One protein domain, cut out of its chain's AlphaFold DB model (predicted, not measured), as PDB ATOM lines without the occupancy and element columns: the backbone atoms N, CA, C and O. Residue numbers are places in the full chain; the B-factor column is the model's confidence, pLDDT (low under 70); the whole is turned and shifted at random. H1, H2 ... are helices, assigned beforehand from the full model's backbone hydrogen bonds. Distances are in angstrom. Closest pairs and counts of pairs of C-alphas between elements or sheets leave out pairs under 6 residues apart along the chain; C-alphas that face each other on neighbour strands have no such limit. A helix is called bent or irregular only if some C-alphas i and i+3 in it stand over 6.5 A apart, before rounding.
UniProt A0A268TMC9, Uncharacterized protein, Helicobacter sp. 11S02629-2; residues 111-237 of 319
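Overview. This is residues 111 to 237 of the 319 residues of an uncharacterized protein of Helicobacter sp. 11S02629-2 (UniProt A0A268TMC9). An elongated all-helix body has the arm H4a of the long bent helix H4 along one side, while the other arm, H4b, folds back into the body; the short helices H1, H2 and H3 are at one end and the steeply tilted pair H5 and H6 at the other. Near the middle sits the short H7, with the last helix, H8, packed on it. The printed part has 127 residues with eight named helices, H1 to H8 in chain order, and no named strand. It is compact, with a radius of gyration of the C-alphas of 14.8 A, and spans 45 by 27 by 25 A.

Along the chain. H1, residues 111 to 117, begins at C-alpha 111 (171.609, 152.991, 128.776). H2 is residues 121 to 127 and H3 residues 132 to 135. H4, residues 138 to 164, was assigned as one helix by its hydrogen bonds but is bent: C-alphas 152 and 155 are 9.5 A apart. Its arms are H4a, residues 138 to 152, 21.7 A long, and H4b, residues 155 to 164, 15.9 A long, beginning at C-alpha 155 (180.551, 120.749, 131.506). Both arms are irregular: C-alphas 139 and 142 are 7.2 A apart, and C-alphas 155 and 158 are 7.1 A apart. H5 is residues 173 to 180; H6, residues 188 to 200, is 18.4 A long. H7 is residues 217 to 221. H8, residues 227 to 237, is 15.2 A long and ends at C-alpha 237 (180.076, 145.600, 124.490).

Arrangement. H1 and H2 are near each other, with 6 pairs of C-alphas within 10 A. H2 touches H7, the closest C-alphas being those of His 127 and Ser 217, 6.3 A apart. H3 and H4a only just touch, with 3 pairs of C-alphas within 8 A; the closest are those of Leu 133 and Arg 141, 5.8 A apart. The arms H4a and H4b stand at a steep tilt of 58 degrees. H4b and H5 only just touch, with 3 pairs, the closest C-alphas being those of His 162 and Leu 180, 7.1 A apart; they are about perpendicular at 80 degrees. H5 touches H6, closest at the C-alphas of Tyr 177 and Lys 188, 6.2 A, at a steep tilt of 67 degrees, opposite ways. H7 touches H8, closest at the C-alphas of Ser 217 and Ser 230, 6.1 A. Every O i to N i+4 pair is within hydrogen-bond range in H1, H2, H5, H6, H7 and H8, but 9 of 11 in H4a and 5 of 6 in H4b; H3 is too short for such a pair.

Size, cuts and confidence. The farthest C-alphas, of Glu 118 and Ser 187, are 45.3 A apart. The printed part has no cut. The link from H6 to H7 is long, and in it residues 204 to 205 pair antiparallel with 212 to 213. Mean pLDDT of the printed part is 91.4, and no printed residue is under 70.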
ATOM      1  N   ALA A 111     172.785 152.152 128.993       86.31
ATOM      2  CA  ALA A 111     171.609 152.991 128.776       86.31
ATOM      3  C   ALA A 111     170.308 152.265 129.157       86.31
ATOM      4  O   ALA A 111     169.504 152.799 129.925       86.31
ATOM      5  N   THR A 112     170.143 151.016 128.716       85.69
ATOM      6  CA  THR A 112     168.958 150.206 129.012       85.69
ATOM      7  C   THR A 112     168.854 149.888 130.500       85.69
ATOM      8  O   THR A 112     167.762 149.949 131.067       85.69
ATOM      9  N   LEU A 113     169.967 149.552 131.165       86.56
ATOM     10  CA  LEU A 113     169.946 149.280 132.608       86.56
ATOM     11  C   LEU A 113     169.679 150.540 133.428       86.56
ATOM     12  O   LEU A 113     168.978 150.476 134.437       86.56
ATOM     13  N   LYS A 114     170.217 151.682 133.001       87.50
ATOM     14  CA  LYS A 114     169.977 152.976 133.636       87.50
ATOM     15  C   LYS A 114     168.504 153.363 133.559       87.50
ATOM     16  O   LYS A 114     167.942 153.767 134.569       87.50
ATOM     17  N   GLU A 115     167.881 153.207 132.393       87.12
ATOM     18  CA  GLU A 115     166.470 153.545 132.185       87.12
ATOM     19  C   GLU A 115     165.524 152.581 132.914       87.12
ATOM     20  O   GLU A 115     164.582 153.021 133.565       87.12
ATOM     21  N   ARG A 116     165.771 151.267 132.835       83.06
ATOM     22  CA  ARG A 116     164.838 150.256 133.366       83.06
ATOM     23  C   ARG A 116     165.021 149.930 134.847       83.06
ATOM     24  O   ARG A 116     164.063 149.495 135.475       83.06
ATOM     25  N   PHE A 117     166.231 150.082 135.383       83.00
ATOM     26  CA  PHE A 117     166.583 149.653 136.744       83.00
ATOM     27  C   PHE A 117     167.231 150.768 137.577       83.00
ATOM     28  O   PHE A 117     167.848 150.473 138.599       83.00
ATOM     29  N   GLU A 118     167.157 152.026 137.122       84.81
ATOM     30  CA  GLU A 118     167.791 153.187 137.776       84.81
ATOM     31  C   GLU A 118     169.283 152.947 138.089       84.81
ATOM     32  O   GLU A 118     169.840 153.382 139.100       84.81
ATOM     33  N   CYS A 119     169.952 152.197 137.209       87.44
ATOM     34  CA  CYS A 119     171.327 151.769 137.409       87.44
ATOM     35  C   CYS A 119     172.304 152.951 137.312       87.44
ATOM     36  O   CYS A 119     172.399 153.611 136.277       87.44
ATOM     37  N   SER A 120     173.088 153.182 138.368       90.69
ATOM     38  CA  SER A 120     174.218 154.117 138.336       90.69
ATOM     39  C   SER A 120     175.468 153.472 137.729       90.69
ATOM     40  O   SER A 120     175.678 152.266 137.868       90.69
ATOM     41  N   LEU A 121     176.360 154.263 137.124       90.62
ATOM     42  CA  LEU A 121     177.611 153.752 136.546       90.62
ATOM     43  C   LEU A 121     178.463 152.928 137.533       90.62
ATOM     44  O   LEU A 121     178.949 151.866 137.141       90.62
ATOM     45  N   PRO A 122     178.642 153.325 138.812       90.81
ATOM     46  CA  PRO A 122     179.359 152.487 139.775       90.81
ATOM     47  C   PRO A 122     178.687 151.126 139.999       90.81
ATOM     48  O   PRO A 122     179.373 150.109 140.111       90.81
ATOM     49  N   SER A 123     177.349 151.098 140.035       88.94
ATOM     50  CA  SER A 123     176.568 149.863 140.140       88.94
ATOM     51  C   SER A 123     176.757 148.993 138.894       88.94
ATOM     52  O   SER A 123     177.038 147.801 139.016       88.94
ATOM     53  N   PHE A 124     176.722 149.605 137.706       91.62
ATOM     54  CA  PHE A 124     176.971 148.937 136.431       91.62
ATOM     55  C   PHE A 124     178.351 148.288 136.377       91.62
ATOM     56  O   PHE A 124     178.467 147.091 136.126       91.62
ATOM     57  N   ILE A 125     179.398 149.039 136.718       91.38
ATOM     58  CA  ILE A 125     180.780 148.545 136.761       91.38
ATOM     59  C   ILE A 125     180.927 147.364 137.729       91.38
ATOM     60  O   ILE A 125     181.668 146.419 137.447       91.38
ATOM     61  N   LYS A 126     180.226 147.406 138.868       87.06
ATOM     62  CA  LYS A 126     180.292 146.360 139.894       87.06
ATOM     63  C   LYS A 126     179.518 145.101 139.500       87.06
ATOM     64  O   LYS A 126     179.953 143.997 139.824       87.06
ATOM     65  N   HIS A 127     178.361 145.241 138.856       86.00
ATOM     66  CA  HIS A 127     177.419 144.131 138.670       86.00
ATOM     67  C   HIS A 127     177.374 143.574 137.251       86.00
ATOM     68  O   HIS A 127     177.105 142.379 137.098       86.00
ATOM     69  N   GLY A 128     177.735 144.381 136.256       90.12
ATOM     70  CA  GLY A 128     177.773 144.003 134.852       90.12
ATOM     71  C   GLY A 128     176.413 144.057 134.175       90.12
ATOM     72  O   GLY A 128     175.500 144.769 134.587       90.12
ATOM     73  N   ASN A 129     176.272 143.275 133.113       89.06
ATOM     74  CA  ASN A 129     175.147 143.397 132.189       89.06
ATOM     75  C   ASN A 129     173.899 142.582 132.588       89.06
ATOM     76  O   ASN A 129     172.926 142.559 131.835       89.06
ATOM     77  N   ASN A 130     173.918 141.869 133.720       84.75
ATOM     78  CA  ASN A 130     172.813 140.993 134.117       84.75
ATOM     79  C   ASN A 130     171.773 141.741 134.982       84.75
ATOM     80  O   ASN A 130     172.066 142.029 136.148       84.75
ATOM     81  N   PRO A 131     170.550 141.993 134.473       82.19
ATOM     82  CA  PRO A 131     169.522 142.749 135.189       82.19
ATOM     83  C   PRO A 131     169.091 142.082 136.502       82.19
ATOM     84  O   PRO A 131     168.846 142.769 137.491       82.19
ATOM     85  N   SER A 132     169.075 140.744 136.570       79.88
ATOM     86  CA  SER A 132     168.604 140.031 137.767       79.88
ATOM     87  C   SER A 132     169.505 140.234 138.989       79.88
ATOM     88  O   SER A 132     169.091 139.995 140.122       79.88
ATOM     89  N   LEU A 133     170.741 140.701 138.785       83.00
ATOM     90  CA  LEU A 133     171.659 140.997 139.880       83.00
ATOM     91  C   LEU A 133     171.337 142.320 140.579       83.00
ATOM     92  O   LEU A 133     171.707 142.465 141.743       83.00
ATOM     93  N   TYR A 134     170.654 143.258 139.918       82.12
ATOM     94  CA  TYR A 134     170.324 144.562 140.503       82.12
ATOM     95  C   TYR A 134     169.219 144.452 141.556       82.12
ATOM     96  O   TYR A 134     169.282 145.127 142.580       82.12
ATOM     97  N   GLU A 135     168.288 143.521 141.364       80.38
ATOM     98  CA  GLU A 135     167.210 143.223 142.314       80.38
ATOM     99  C   GLU A 135     167.661 142.280 143.445       80.38
ATOM    100  O   GLU A 135     167.072 142.246 144.526       80.38
ATOM    101  N   ALA A 136     168.726 141.502 143.228       83.25
ATOM    102  CA  ALA A 136     169.245 140.570 144.222       83.25
ATOM    103  C   ALA A 136     170.001 141.283 145.356       83.25
ATOM    104  O   ALA A 136     170.692 142.278 145.132       83.25
ATOM    105  N   SER A 137     169.964 140.721 146.571       82.56
ATOM    106  CA  SER A 137     170.771 141.219 147.692       82.56
ATOM    107  C   SER A 137     172.268 140.989 147.466       82.56
ATOM    108  O   SER A 137     172.668 139.979 146.884       82.56
ATOM    109  N   GLU A 138     173.113 141.892 147.973       77.44
ATOM    110  CA  GLU A 138     174.565 141.873 147.738       77.44
ATOM    111  C   GLU A 138     175.217 140.524 148.081       77.44
ATOM    112  O   GLU A 138     175.955 139.971 147.266       77.44
ATOM    113  N   ALA A 139     174.845 139.931 149.219       80.06
ATOM    114  CA  ALA A 139     175.353 138.633 149.667       80.06
ATOM    115  C   ALA A 139     175.028 137.469 148.709       80.06
ATOM    116  O   ALA A 139     175.742 136.467 148.682       80.06
ATOM    117  N   LYS A 140     173.953 137.574 147.915       83.69
ATOM    118  CA  LYS A 140     173.523 136.519 146.985       83.69
ATOM    119  C   LYS A 140     174.090 136.697 145.577       83.69
ATOM    120  O   LYS A 140     174.137 135.719 144.835       83.69
ATOM    121  N   ARG A 141     174.544 137.899 145.200       83.75
ATOM    122  CA  ARG A 141     174.918 138.240 143.812       83.75
ATOM    123  C   ARG A 141     176.023 137.350 143.248       83.75
ATOM    124  O   ARG A 141     175.859 136.809 142.156       83.75
ATOM    125  N   SER A 142     177.114 137.149 143.987       78.94
ATOM    126  CA  SER A 142     178.237 136.324 143.513       78.94
ATOM    127  C   SER A 142     177.830 134.865 143.311       78.94
ATOM    128  O   SER A 142     178.153 134.268 142.286       78.94
ATOM    129  N   ASN A 143     177.050 134.312 144.246       84.44
ATOM    130  CA  ASN A 143     176.530 132.954 144.115       84.44
ATOM    131  C   ASN A 143     175.564 132.845 142.926       84.44
ATOM    132  O   ASN A 143     175.704 131.941 142.110       84.44
ATOM    133  N   LEU A 144     174.636 133.795 142.767       85.31
ATOM    134  CA  LEU A 144     173.708 133.816 141.633       85.31
ATOM    135  C   LEU A 144     174.446 133.858 140.297       85.31
ATOM    136  O   LEU A 144     174.091 133.101 139.397       85.31
ATOM    137  N   LYS A 145     175.500 134.673 140.176       86.06
ATOM    138  CA  LYS A 145     176.337 134.749 138.972       86.06
ATOM    139  C   LYS A 145     177.024 133.411 138.676       86.06
ATOM    140  O   LYS A 145     176.958 132.935 137.546       86.06
ATOM    141  N   TYR A 146     177.606 132.757 139.682       86.69
ATOM    142  CA  TYR A 146     178.233 131.445 139.500       86.69
ATOM    143  C   TYR A 146     177.221 130.347 139.126       86.69
ATOM    144  O   TYR A 146     177.438 129.617 138.160       86.69
ATOM    145  N   GLN A 147     176.089 130.254 139.834       87.44
ATOM    146  CA  GLN A 147     175.034 129.275 139.528       87.44
ATOM    147  C   GLN A 147     174.464 129.484 138.123       87.44
ATOM    148  O   GLN A 147     174.251 128.528 137.383       87.44
ATOM    149  N   SER A 148     174.285 130.746 137.736       86.06
ATOM    150  CA  SER A 148     173.850 131.150 136.401       86.06
ATOM    151  C   SER A 148     174.800 130.646 135.312       86.06
ATOM    152  O   SER A 148     174.356 130.047 134.331       86.06
ATOM    153  N   LEU A 149     176.112 130.823 135.500       89.12
ATOM    154  CA  LEU A 149     177.124 130.294 134.583       89.12
ATOM    155  C   LEU A 149     177.127 128.765 134.557       89.12
ATOM    156  O   LEU A 149     177.194 128.176 133.480       89.12
ATOM    157  N   LYS A 150     177.011 128.119 135.720       91.62
ATOM    158  CA  LYS A 150     176.978 126.657 135.829       91.62
ATOM    159  C   LYS A 150     175.807 126.050 135.062       91.62
ATOM    160  O   LYS A 150     176.002 125.081 134.336       91.62
ATOM    161  N   LEU A 151     174.619 126.638 135.182       87.44
ATOM    162  CA  LEU A 151     173.436 126.206 134.437       87.44
ATOM    163  C   LEU A 151     173.593 126.427 132.928       87.44
ATOM    164  O   LEU A 151     173.198 125.575 132.138       87.44
ATOM    165  N   ALA A 152     174.177 127.556 132.524       87.94
ATOM    166  CA  ALA A 152     174.329 127.895 131.114       87.94
ATOM    167  C   ALA A 152     175.391 127.052 130.388       87.94
ATOM    168  O   ALA A 152     175.181 126.654 129.241       87.94
ATOM    169  N   LEU A 153     176.531 126.811 131.040       91.88
ATOM    170  CA  LEU A 153     177.722 126.220 130.424       91.88
ATOM    171  C   LEU A 153     177.863 124.720 130.701       91.88
ATOM    172  O   LEU A 153     178.497 124.020 129.912       91.88
ATOM    173  N   GLY A 154     177.274 124.213 131.788       92.00
ATOM    174  CA  GLY A 154     177.375 122.806 132.170       92.00
ATOM    175  C   GLY A 154     178.831 122.354 132.293       92.00
ATOM    176  O   GLY A 154     179.613 122.945 133.037       92.00
ATOM    177  N   GLU A 155     179.197 121.322 131.536       91.31
ATOM    178  CA  GLU A 155     180.551 120.749 131.506       91.31
ATOM    179  C   GLU A 155     181.615 121.714 130.957       91.31
ATOM    180  O   GLU A 155     182.794 121.574 131.269       91.31
ATOM    181  N   ASP A 156     181.217 122.727 130.181       94.19
ATOM    182  CA  ASP A 156     182.151 123.703 129.609       94.19
ATOM    183  C   ASP A 156     182.523 124.821 130.605       94.19
ATOM    184  O   ASP A 156     183.346 125.685 130.289       94.19
ATOM    185  N   LEU A 157     181.942 124.820 131.815       94.62
ATOM    186  CA  LEU A 157     182.171 125.853 132.829       94.62
ATOM    187  C   LEU A 157     183.651 125.984 133.200       94.62
ATOM    188  O   LEU A 157     184.158 127.097 133.278       94.62
ATOM    189  N   GLU A 158     184.346 124.873 133.433       93.75
ATOM    190  CA  GLU A 158     185.742 124.902 133.887       93.75
ATOM    191  C   GLU A 158     186.663 125.537 132.838       93.75
ATOM    192  O   GLU A 158     187.462 126.421 133.151       93.75
ATOM    193  N   VAL A 159     186.486 125.162 131.565       95.75
ATOM    194  CA  VAL A 159     187.196 125.786 130.439       95.75
ATOM    195  C   VAL A 159     186.889 127.279 130.393       95.75
ATOM    196  O   VAL A 159     187.807 128.090 130.295       95.75
ATOM    197  N   PHE A 160     185.614 127.653 130.506       96.25
ATOM    198  CA  PHE A 160     185.188 129.048 130.482       96.25
ATOM    199  C   PHE A 160     185.808 129.887 131.610       96.25
ATOM    200  O   PHE A 160     186.232 131.014 131.357       96.25
ATOM    201  N   LEU A 161     185.913 129.351 132.829       94.75
ATOM    202  CA  LEU A 161     186.542 130.056 133.949       94.75
ATOM    203  C   LEU A 161     188.013 130.380 133.661       94.75
ATOM    204  O   LEU A 161     188.433 131.513 133.870       94.75
ATOM    205  N   HIS A 162     188.769 129.447 133.085       95.06
ATOM    206  CA  HIS A 162     190.147 129.728 132.669       95.06
ATOM    207  C   HIS A 162     190.243 130.716 131.504       95.06
ATOM    208  O   HIS A 162     191.226 131.446 131.387       95.06
ATOM    209  N   LEU A 163     189.234 130.774 130.630       96.44
ATOM    210  CA  LEU A 163     189.189 131.786 129.578       96.44
ATOM    211  C   LEU A 163     189.041 133.204 130.158       96.44
ATOM    212  O   LEU A 163     189.606 134.136 129.585       96.44
ATOM    213  N   LEU A 164     188.332 133.383 131.282       95.94
ATOM    214  CA  LEU A 164     188.128 134.700 131.908       95.94
ATOM    215  C   LEU A 164     189.438 135.374 132.341       95.94
ATOM    216  O   LEU A 164     189.521 136.601 132.320       95.94
ATOM    217  N   GLU A 165     190.479 134.600 132.656       95.06
ATOM    218  CA  GLU A 165     191.825 135.122 132.954       95.06
ATOM    219  C   GLU A 165     192.418 135.925 131.782       95.06
ATOM    220  O   GLU A 165     193.252 136.819 131.950       95.06
ATOM    221  N   TRP A 166     191.962 135.620 130.566       96.19
ATOM    222  CA  TRP A 166     192.419 136.222 129.318       96.19
ATOM    223  C   TRP A 166     191.458 137.282 128.782       96.19
ATOM    224  O   TRP A 166     191.582 137.689 127.624       96.19
ATOM    225  N   GLN A 167     190.522 137.759 129.604       96.88
ATOM    226  CA  GLN A 167     189.614 138.837 129.230       96.88
ATOM    227  C   GLN A 167     190.384 140.070 128.732       96.88
ATOM    228  O   GLN A 167     191.341 140.533 129.354       96.88
ATOM    229  N   SER A 168     189.961 140.591 127.579       96.62
ATOM    230  CA  SER A 168     190.545 141.731 126.861       96.62
ATOM    231  C   SER A 168     192.020 141.564 126.462       96.62
ATOM    232  O   SER A 168     192.655 142.496 125.965       96.62
ATOM    233  N   CYS A 169     192.596 140.370 126.626       95.56
ATOM    234  CA  CYS A 169     193.955 140.066 126.193       95.56
ATOM    235  C   CYS A 169     193.980 139.677 124.719       95.56
ATOM    236  O   CYS A 169     193.033 139.089 124.200       95.56
ATOM    237  N   LYS A 170     195.109 139.950 124.050       94.31
ATOM    238  CA  LYS A 170     195.363 139.406 122.711       94.31
ATOM    239  C   LYS A 170     195.516 137.891 122.795       94.31
ATOM    240  O   LYS A 170     196.304 137.401 123.602       94.31
ATOM    241  N   ILE A 171     194.803 137.171 121.940       94.38
ATOM    242  CA  ILE A 171     194.758 135.709 121.960       94.38
ATOM    243  C   ILE A 171     194.859 135.124 120.551       94.38
ATOM    244  O   ILE A 171     194.600 135.777 119.545       94.38
ATOM    245  N   SER A 172     195.204 133.841 120.499       93.00
ATOM    246  CA  SER A 172     194.882 132.955 119.382       93.00
ATOM    247  C   SER A 172     194.371 131.637 119.954       93.00
ATOM    248  O   SER A 172     194.691 131.290 121.094       93.00
ATOM    249  N   PHE A 173     193.624 130.859 119.174       92.94
ATOM    250  CA  PHE A 173     193.097 129.578 119.658       92.94
ATOM    251  C   PHE A 173     194.224 128.611 120.049       92.94
ATOM    252  O   PHE A 173     194.128 127.891 121.039       92.94
ATOM    253  N   ASN A 174     195.347 128.629 119.319       94.00
ATOM    254  CA  ASN A 174     196.533 127.845 119.672       94.00
ATOM    255  C   ASN A 174     197.175 128.312 120.987       94.00
ATOM    256  O   ASN A 174     197.637 127.490 121.776       94.00
ATOM    257  N   PHE A 175     197.205 129.625 121.231       94.69
ATOM    258  CA  PHE A 175     197.690 130.172 122.493       94.69
ATOM    259  C   PHE A 175     196.823 129.709 123.670       94.69
ATOM    260  O   PHE A 175     197.360 129.161 124.632       94.69
ATOM    261  N   LEU A 176     195.498 129.849 123.557       94.56
ATOM    262  CA  LEU A 176     194.556 129.396 124.585       94.56
ATOM    263  C   LEU A 176     194.682 127.893 124.834       94.56
ATOM    264  O   LEU A 176     194.755 127.471 125.983       94.56
ATOM    265  N   TYR A 177     194.817 127.095 123.772       95.31
ATOM    266  CA  TYR A 177     195.054 125.658 123.897       95.31
ATOM    267  C   TYR A 177     196.299 125.327 124.717       95.31
ATOM    268  O   TYR A 177     196.234 124.528 125.652       95.31
ATOM    269  N   LYS A 178     197.431 125.963 124.398       94.81
ATOM    270  CA  LYS A 178     198.683 125.740 125.128       94.81
ATOM    271  C   LYS A 178     198.561 126.116 126.601       94.81
ATOM    272  O   LYS A 178     199.168 125.443 127.422       94.81
ATOM    273  N   LYS A 179     197.800 127.165 126.930       94.19
ATOM    274  CA  LYS A 179     197.570 127.590 128.316       94.19
ATOM    275  C   LYS A 179     196.650 126.630 129.063       94.19
ATOM    276  O   LYS A 179     197.049 126.122 130.103       94.19
ATOM    277  N   LEU A 180     195.489 126.301 128.503       94.06
ATOM    278  CA  LEU A 180     194.517 125.398 129.126       94.06
ATOM    279  C   LEU A 180     195.099 124.006 129.401       94.06
ATOM    280  O   LEU A 180     194.876 123.446 130.469       94.06
ATOM    281  N   ARG A 181     195.917 123.468 128.486       94.31
ATOM    282  CA  ARG A 181     196.533 122.141 128.659       94.31
ATOM    283  C   ARG A 181     197.478 122.047 129.867       94.31
ATOM    284  O   ARG A 181     197.757 120.941 130.319       94.31
ATOM    285  N   LEU A 182     197.976 123.172 130.386       93.31
ATOM    286  CA  LEU A 182     198.793 123.186 131.608       93.31
ATOM    287  C   LEU A 182     197.960 122.940 132.873       93.31
ATOM    288  O   LEU A 182     198.514 122.494 133.872       93.31
ATOM    289  N   HIS A 183     196.656 123.218 132.825       91.06
ATOM    290  CA  HIS A 183     195.754 123.135 133.975       91.06
ATOM    291  C   HIS A 183     194.793 121.948 133.889       91.06
ATOM    292  O   HIS A 183     194.390 121.417 134.917       91.06
ATOM    293  N   MET A 184     194.458 121.490 132.678       93.69
ATOM    294  CA  MET A 184     193.494 120.409 132.474       93.69
ATOM    295  C   MET A 184     193.857 119.493 131.303       93.69
ATOM    296  O   MET A 184     194.494 119.888 130.321       93.69
ATOM    297  N   LYS A 185     193.393 118.242 131.376       94.12
ATOM    298  CA  LYS A 185     193.529 117.271 130.286       94.12
ATOM    299  C   LYS A 185     192.461 117.537 129.227       94.12
ATOM    300  O   LYS A 185     191.324 117.102 129.360       94.12
ATOM    301  N   ILE A 186     192.850 118.209 128.151       93.88
ATOM    302  CA  ILE A 186     191.933 118.577 127.071       93.88
ATOM    303  C   ILE A 186     192.621 118.507 125.702       93.88
ATOM    304  O   ILE A 186     193.808 118.823 125.558       93.88
ATOM    305  N   SER A 187     191.890 118.040 124.686       95.31
ATOM    306  CA  SER A 187     192.389 117.976 123.310       95.31
ATOM    307  C   SER A 187     192.280 119.334 122.614       95.31
ATOM    308  O   SER A 187     191.494 120.202 123.004       95.31
ATOM    309  N   LYS A 188     193.072 119.522 121.554       95.38
ATOM    310  CA  LYS A 188     193.012 120.735 120.730       95.38
ATOM    311  C   LYS A 188     191.630 120.899 120.091       95.38
ATOM    312  O   LYS A 188     191.049 121.976 120.184       95.38
ATOM    313  N   ASP A 189     191.089 119.817 119.533       95.75
ATOM    314  CA  ASP A 189     189.794 119.824 118.849       95.75
ATOM    315  C   ASP A 189     188.648 120.160 119.806       95.75
ATOM    316  O   ASP A 189     187.771 120.948 119.459       95.75
ATOM    317  N   ARG A 190     188.698 119.660 121.052       94.75
ATOM    318  CA  ARG A 190     187.695 119.999 122.070       94.75
ATOM    319  C   ARG A 190     187.706 121.489 122.402       94.75
ATOM    320  O   ARG A 190     186.640 122.082 122.502       94.75
ATOM    321  N   ILE A 191     188.879 122.107 122.547       93.94
ATOM    322  CA  ILE A 191     188.962 123.552 122.819       93.94
ATOM    323  C   ILE A 191     188.434 124.362 121.647       93.94
ATOM    324  O   ILE A 191     187.702 125.318 121.863       93.94
ATOM    325  N   TYR A 192     188.777 123.982 120.418       95.06
ATOM    326  CA  TYR A 192     188.336 124.719 119.236       95.06
ATOM    327  C   TYR A 192     186.817 124.616 119.092       95.06
ATOM    328  O   TYR A 192     186.156 125.626 118.869       95.06
ATOM    329  N   PHE A 193     186.261 123.426 119.329       95.75
ATOM    330  CA  PHE A 193     184.821 123.217 119.400       95.75
ATOM    331  C   PHE A 193     184.155 124.104 120.462       95.75
ATOM    332  O   PHE A 193     183.187 124.792 120.149       95.75
ATOM    333  N   ILE A 194     184.681 124.136 121.695       95.81
ATOM    334  CA  ILE A 194     184.129 124.983 122.766       95.81
ATOM    335  C   ILE A 194     184.206 126.463 122.376       95.81
ATOM    336  O   ILE A 194     183.221 127.175 122.527       95.81
ATOM    337  N   LEU A 195     185.342 126.937 121.857       95.25
ATOM    338  CA  LEU A 195     185.508 128.341 121.471       95.25
ATOM    339  C   LEU A 195     184.504 128.750 120.386       95.25
ATOM    340  O   LEU A 195     183.833 129.765 120.552       95.25
ATOM    341  N   HIS A 196     184.330 127.935 119.342       94.88
ATOM    342  CA  HIS A 196     183.324 128.192 118.309       94.88
ATOM    343  C   HIS A 196     181.902 128.169 118.870       94.88
ATOM    344  O   HIS A 196     181.146 129.108 118.641       94.88
ATOM    345  N   LYS A 197     181.566 127.171 119.697       94.44
ATOM    346  CA  LYS A 197     180.268 127.097 120.379       94.44
ATOM    347  C   LYS A 197     179.982 128.362 121.195       94.44
ATOM    348  O   LYS A 197     178.878 128.897 121.135       94.44
ATOM    349  N   LEU A 198     180.958 128.856 121.957       95.44
ATOM    350  CA  LEU A 198     180.805 130.070 122.762       95.44
ATOM    351  C   LEU A 198     180.674 131.332 121.891       95.44
ATOM    352  O   LEU A 198     179.929 132.240 122.262       95.44
ATOM    353  N   GLU A 199     181.366 131.408 120.750       94.25
ATOM    354  CA  GLU A 199     181.220 132.511 119.788       94.25
ATOM    355  C   GLU A 199     179.851 132.508 119.097       94.25
ATOM    356  O   GLU A 199     179.199 133.554 119.022       94.25
ATOM    357  N   ASP A 200     179.374 131.343 118.660       92.25
ATOM    358  CA  ASP A 200     178.065 131.178 118.015       92.25
ATOM    359  C   ASP A 200     176.925 131.567 118.967       92.25
ATOM    360  O   ASP A 200     175.957 132.229 118.576       92.25
ATOM    361  N   GLN A 201     177.091 131.256 120.254       92.75
ATOM    362  CA  GLN A 201     176.189 131.666 121.333       92.75
ATOM    363  C   GLN A 201     176.406 133.115 121.793       92.75
ATOM    364  O   GLN A 201     175.671 133.617 122.643       92.75
ATOM    365  N   SER A 202     177.399 133.812 121.229       93.50
ATOM    366  CA  SER A 202     177.777 135.189 121.582       93.50
ATOM    367  C   SER A 202     178.105 135.377 123.061       93.50
ATOM    368  O   SER A 202     177.891 136.447 123.622       93.50
ATOM    369  N   ILE A 203     178.618 134.316 123.682       95.12
ATOM    370  CA  ILE A 203     179.157 134.314 125.041       95.12
ATOM    371  C   ILE A 203     180.573 134.901 125.031       95.12
ATOM    372  O   ILE A 203     180.943 135.626 125.956       95.12
ATOM    373  N   ILE A 204     181.344 134.624 123.978       96.25
ATOM    374  CA  ILE A 204     182.651 135.242 123.743       96.25
ATOM    375  C   ILE A 204     182.719 135.895 122.359       96.25
ATOM    376  O   ILE A 204     181.928 135.580 121.470       96.25
ATOM    377  N   PHE A 205     183.694 136.782 122.168       95.25
ATOM    378  CA  PHE A 205     183.997 137.407 120.881       95.25
ATOM    379  C   PHE A 205     185.511 137.451 120.669       95.25
ATOM    380  O   PHE A 205     186.231 137.905 121.559       95.25
ATOM    381  N   THR A 206     185.990 137.025 119.492       93.25
ATOM    382  CA  THR A 206     187.437 137.006 119.188       93.25
ATOM    383  C   THR A 206     187.861 137.802 117.944       93.25
ATOM    384  O   THR A 206     189.052 137.904 117.643       93.25
ATOM    385  N   LYS A 207     186.914 138.447 117.244       86.50
ATOM    386  CA  LYS A 207     187.133 139.144 115.951       86.50
ATOM    387  C   LYS A 207     188.184 140.263 115.971       86.50
ATOM    388  O   LYS A 207     188.732 140.618 114.934       86.50
ATOM    389  N   THR A 208     188.489 140.817 117.138       87.69
ATOM    390  CA  THR A 208     189.489 141.881 117.331       87.69
ATOM    391  C   THR A 208     190.891 141.341 117.641       87.69
ATOM    392  O   THR A 208     191.776 142.106 118.032       87.69
ATOM    393  N   ASN A 209     191.114 140.026 117.505       89.56
ATOM    394  CA  ASN A 209     192.270 139.297 118.044       89.56
ATOM    395  C   ASN A 209     192.396 139.386 119.574       89.56
ATOM    396  O   ASN A 209     193.450 139.059 120.125       89.56
ATOM    397  N   ARG A 210     191.347 139.842 120.266       95.00
ATOM    398  CA  ARG A 210     191.241 139.891 121.725       95.00
ATOM    399  C   ARG A 210     190.023 139.111 122.185       95.00
ATOM    400  O   ARG A 210     189.066 138.994 121.429       95.00
ATOM    401  N   LEU A 211     190.078 138.575 123.400       97.19
ATOM    402  CA  LEU A 211     188.992 137.781 123.963       97.19
ATOM    403  C   LEU A 211     188.046 138.659 124.783       97.19
ATOM    404  O   LEU A 211     188.393 139.104 125.875       97.19
ATOM    405  N   TYR A 212     186.844 138.874 124.270       97.19
ATOM    406  CA  TYR A 212     185.784 139.610 124.952       97.19
ATOM    407  C   TYR A 212     184.671 138.667 125.398       97.19
ATOM    408  O   TYR A 212     184.472 137.613 124.798       97.19
ATOM    409  N   PHE A 213     183.948 139.055 126.444       96.12
ATOM    410  CA  PHE A 213     182.877 138.264 127.053       96.12
ATOM    411  C   PHE A 213     181.578 139.048 127.056       96.12
ATOM    412  O   PHE A 213     181.608 140.259 127.250       96.12
ATOM    413  N   TYR A 214     180.452 138.352 126.913       94.25
ATOM    414  CA  TYR A 214     179.113 138.948 126.927       94.25
ATOM    415  C   TYR A 214     178.784 139.717 128.215       94.25
ATOM    416  O   TYR A 214     177.981 140.641 128.170       94.25
ATOM    417  N   ASP A 215     179.385 139.354 129.349       93.56
ATOM    418  CA  ASP A 215     179.300 140.112 130.596       93.56
ATOM    419  C   ASP A 215     180.717 140.490 131.035       93.56
ATOM    420  O   ASP A 215     181.541 139.634 131.374       93.56
ATOM    421  N   PHE A 216     181.011 141.789 131.004       94.94
ATOM    422  CA  PHE A 216     182.349 142.299 131.296       94.94
ATOM    423  C   PHE A 216     182.766 142.137 132.751       94.94
ATOM    424  O   PHE A 216     183.960 142.112 133.054       94.94
ATOM    425  N   SER A 217     181.799 141.995 133.648       93.50
ATOM    426  CA  SER A 217     182.055 141.950 135.078       93.50
ATOM    427  C   SER A 217     182.443 140.555 135.578       93.50
ATOM    428  O   SER A 217     182.851 140.429 136.733       93.50
ATOM    429  N   LEU A 218     182.307 139.503 134.759       91.81
ATOM    430  CA  LEU A 218     182.526 138.115 135.186       91.81
ATOM    431  C   LEU A 218     183.942 137.898 135.726       91.81
ATOM    432  O   LEU A 218     184.095 137.431 136.854       91.81
ATOM    433  N   GLY A 219     184.962 138.287 134.956       91.62
ATOM    434  CA  GLY A 219     186.357 138.100 135.347       91.62
ATOM    435  C   GLY A 219     186.708 138.860 136.626       91.62
ATOM    436  O   GLY A 219     187.293 138.287 137.543       91.62
ATOM    437  N   VAL A 220     186.291 140.127 136.744       91.81
ATOM    438  CA  VAL A 220     186.623 140.952 137.917       91.81
ATOM    439  C   VAL A 220     185.854 140.512 139.168       91.81
ATOM    440  O   VAL A 220     186.420 140.502 140.255       91.81
ATOM    441  N   SER A 221     184.598 140.066 139.018       88.00
ATOM    442  CA  SER A 221     183.775 139.564 140.133       88.00
ATOM    443  C   SER A 221     184.346 138.285 140.752       88.00
ATOM    444  O   SER A 221     184.105 138.010 141.924       88.00
ATOM    445  N   LEU A 222     185.066 137.492 139.955       86.50
ATOM    446  CA  LEU A 222     185.681 136.230 140.369       86.50
ATOM    447  C   LEU A 222     187.173 136.374 140.712       86.50
ATOM    448  O   LEU A 222     187.813 135.384 141.045       86.50
ATOM    449  N   GLY A 223     187.738 137.583 140.623       88.94
ATOM    450  CA  GLY A 223     189.165 137.821 140.860       88.94
ATOM    451  C   GLY A 223     190.093 137.260 139.774       88.94
ATOM    452  O   GLY A 223     191.280 137.085 140.026       88.94
ATOM    453  N   LEU A 224     189.570 136.983 138.577       91.19
ATOM    454  CA  LEU A 224     190.306 136.390 137.450       91.19
ATOM    455  C   LEU A 224     190.840 137.438 136.466       91.19
ATOM    456  O   LEU A 224     191.761 137.158 135.707       91.19
ATOM    457  N   SER A 225     190.287 138.653 136.473       92.75
ATOM    458  CA  SER A 225     190.724 139.746 135.601       92.75
ATOM    459  C   SER A 225     190.863 141.065 136.357       92.75
ATOM    460  O   SER A 225     190.209 141.306 137.369       92.75
ATOM    461  N   THR A 226     191.657 141.973 135.805       95.00
ATOM    462  CA  THR A 226     191.840 143.336 136.316       95.00
ATOM    463  C   THR A 226     190.686 144.262 135.929       95.00
ATOM    464  O   THR A 226     189.967 144.028 134.953       95.00
ATOM    465  N   PHE A 227     190.561 145.390 136.635       94.81
ATOM    466  CA  PHE A 227     189.633 146.455 136.248       94.81
ATOM    467  C   PHE A 227     189.889 146.964 134.821       94.81
ATOM    468  O   PHE A 227     188.939 147.183 134.083       94.81
ATOM    469  N   MET A 228     191.150 147.113 134.398       95.88
ATOM    470  CA  MET A 228     191.476 147.606 133.050       95.88
ATOM    471  C   MET A 228     190.941 146.678 131.954       95.88
ATOM    472  O   MET A 228     190.386 147.147 130.963       95.88
ATOM    473  N   GLN A 229     191.063 145.362 132.153       96.31
ATOM    474  CA  GLN A 229     190.498 144.359 131.246       96.31
ATOM    475  C   GLN A 229     188.965 144.385 131.265       96.31
ATOM    476  O   GLN A 229     188.333 144.278 130.214       96.31
ATOM    477  N   SER A 230     188.372 144.559 132.447       96.12
ATOM    478  CA  SER A 230     186.927 144.712 132.635       96.12
ATOM    479  C   SER A 230     186.376 145.935 131.902       96.12
ATOM    480  O   SER A 230     185.473 145.805 131.081       96.12
ATOM    481  N   PHE A 231     186.993 147.100 132.104       96.75
ATOM    482  CA  PHE A 231     186.626 148.351 131.452       96.75
ATOM    483  C   PHE A 231     186.733 148.253 129.930       96.75
ATOM    484  O   PHE A 231     185.821 148.659 129.223       96.75
ATOM    485  N   GLU A 232     187.810 147.673 129.401       97.19
ATOM    486  CA  GLU A 232     187.935 147.494 127.955       97.19
ATOM    487  C   GLU A 232     186.811 146.622 127.372       97.19
ATOM    488  O   GLU A 232     186.238 146.970 126.340       97.19
ATOM    489  N   ASN A 233     186.465 145.518 128.041       97.38
ATOM    490  CA  ASN A 233     185.376 144.649 127.599       97.38
ATOM    491  C   ASN A 233     184.010 145.353 127.717       97.38
ATOM    492  O   ASN A 233     183.172 145.226 126.832       97.38
ATOM    493  N   MET A 234     183.807 146.149 128.772       96.44
ATOM    494  CA  MET A 234     182.618 146.988 128.954       96.44
ATOM    495  C   MET A 234     182.433 147.945 127.772       96.44
ATOM    496  O   MET A 234     181.361 148.004 127.177       96.44
ATOM    497  N   VAL A 235     183.503 148.644 127.385       96.62
ATOM    498  CA  VAL A 235     183.496 149.558 126.237       96.62
ATOM    499  C   VAL A 235     183.241 148.812 124.926       96.62
ATOM    500  O   VAL A 235     182.481 149.293 124.085       96.62
ATOM    501  N   PHE A 236     183.856 147.641 124.742       96.56
ATOM    502  CA  PHE A 236     183.619 146.797 123.572       96.56
ATOM    503  C   PHE A 236     182.131 146.446 123.426       96.56
ATOM    504  O   PHE A 236     181.565 146.644 122.350       96.56
ATOM    505  N   LEU A 237     181.493 145.970 124.502       95.00
ATOM    506  CA  LEU A 237     180.076 145.600 124.490       95.00
ATOM    507  C   LEU A 237     179.171 146.797 124.186       95.00
ATOM    508  O   LEU A 237     178.278 146.674 123.350       95.00
TER     509      LEU A 237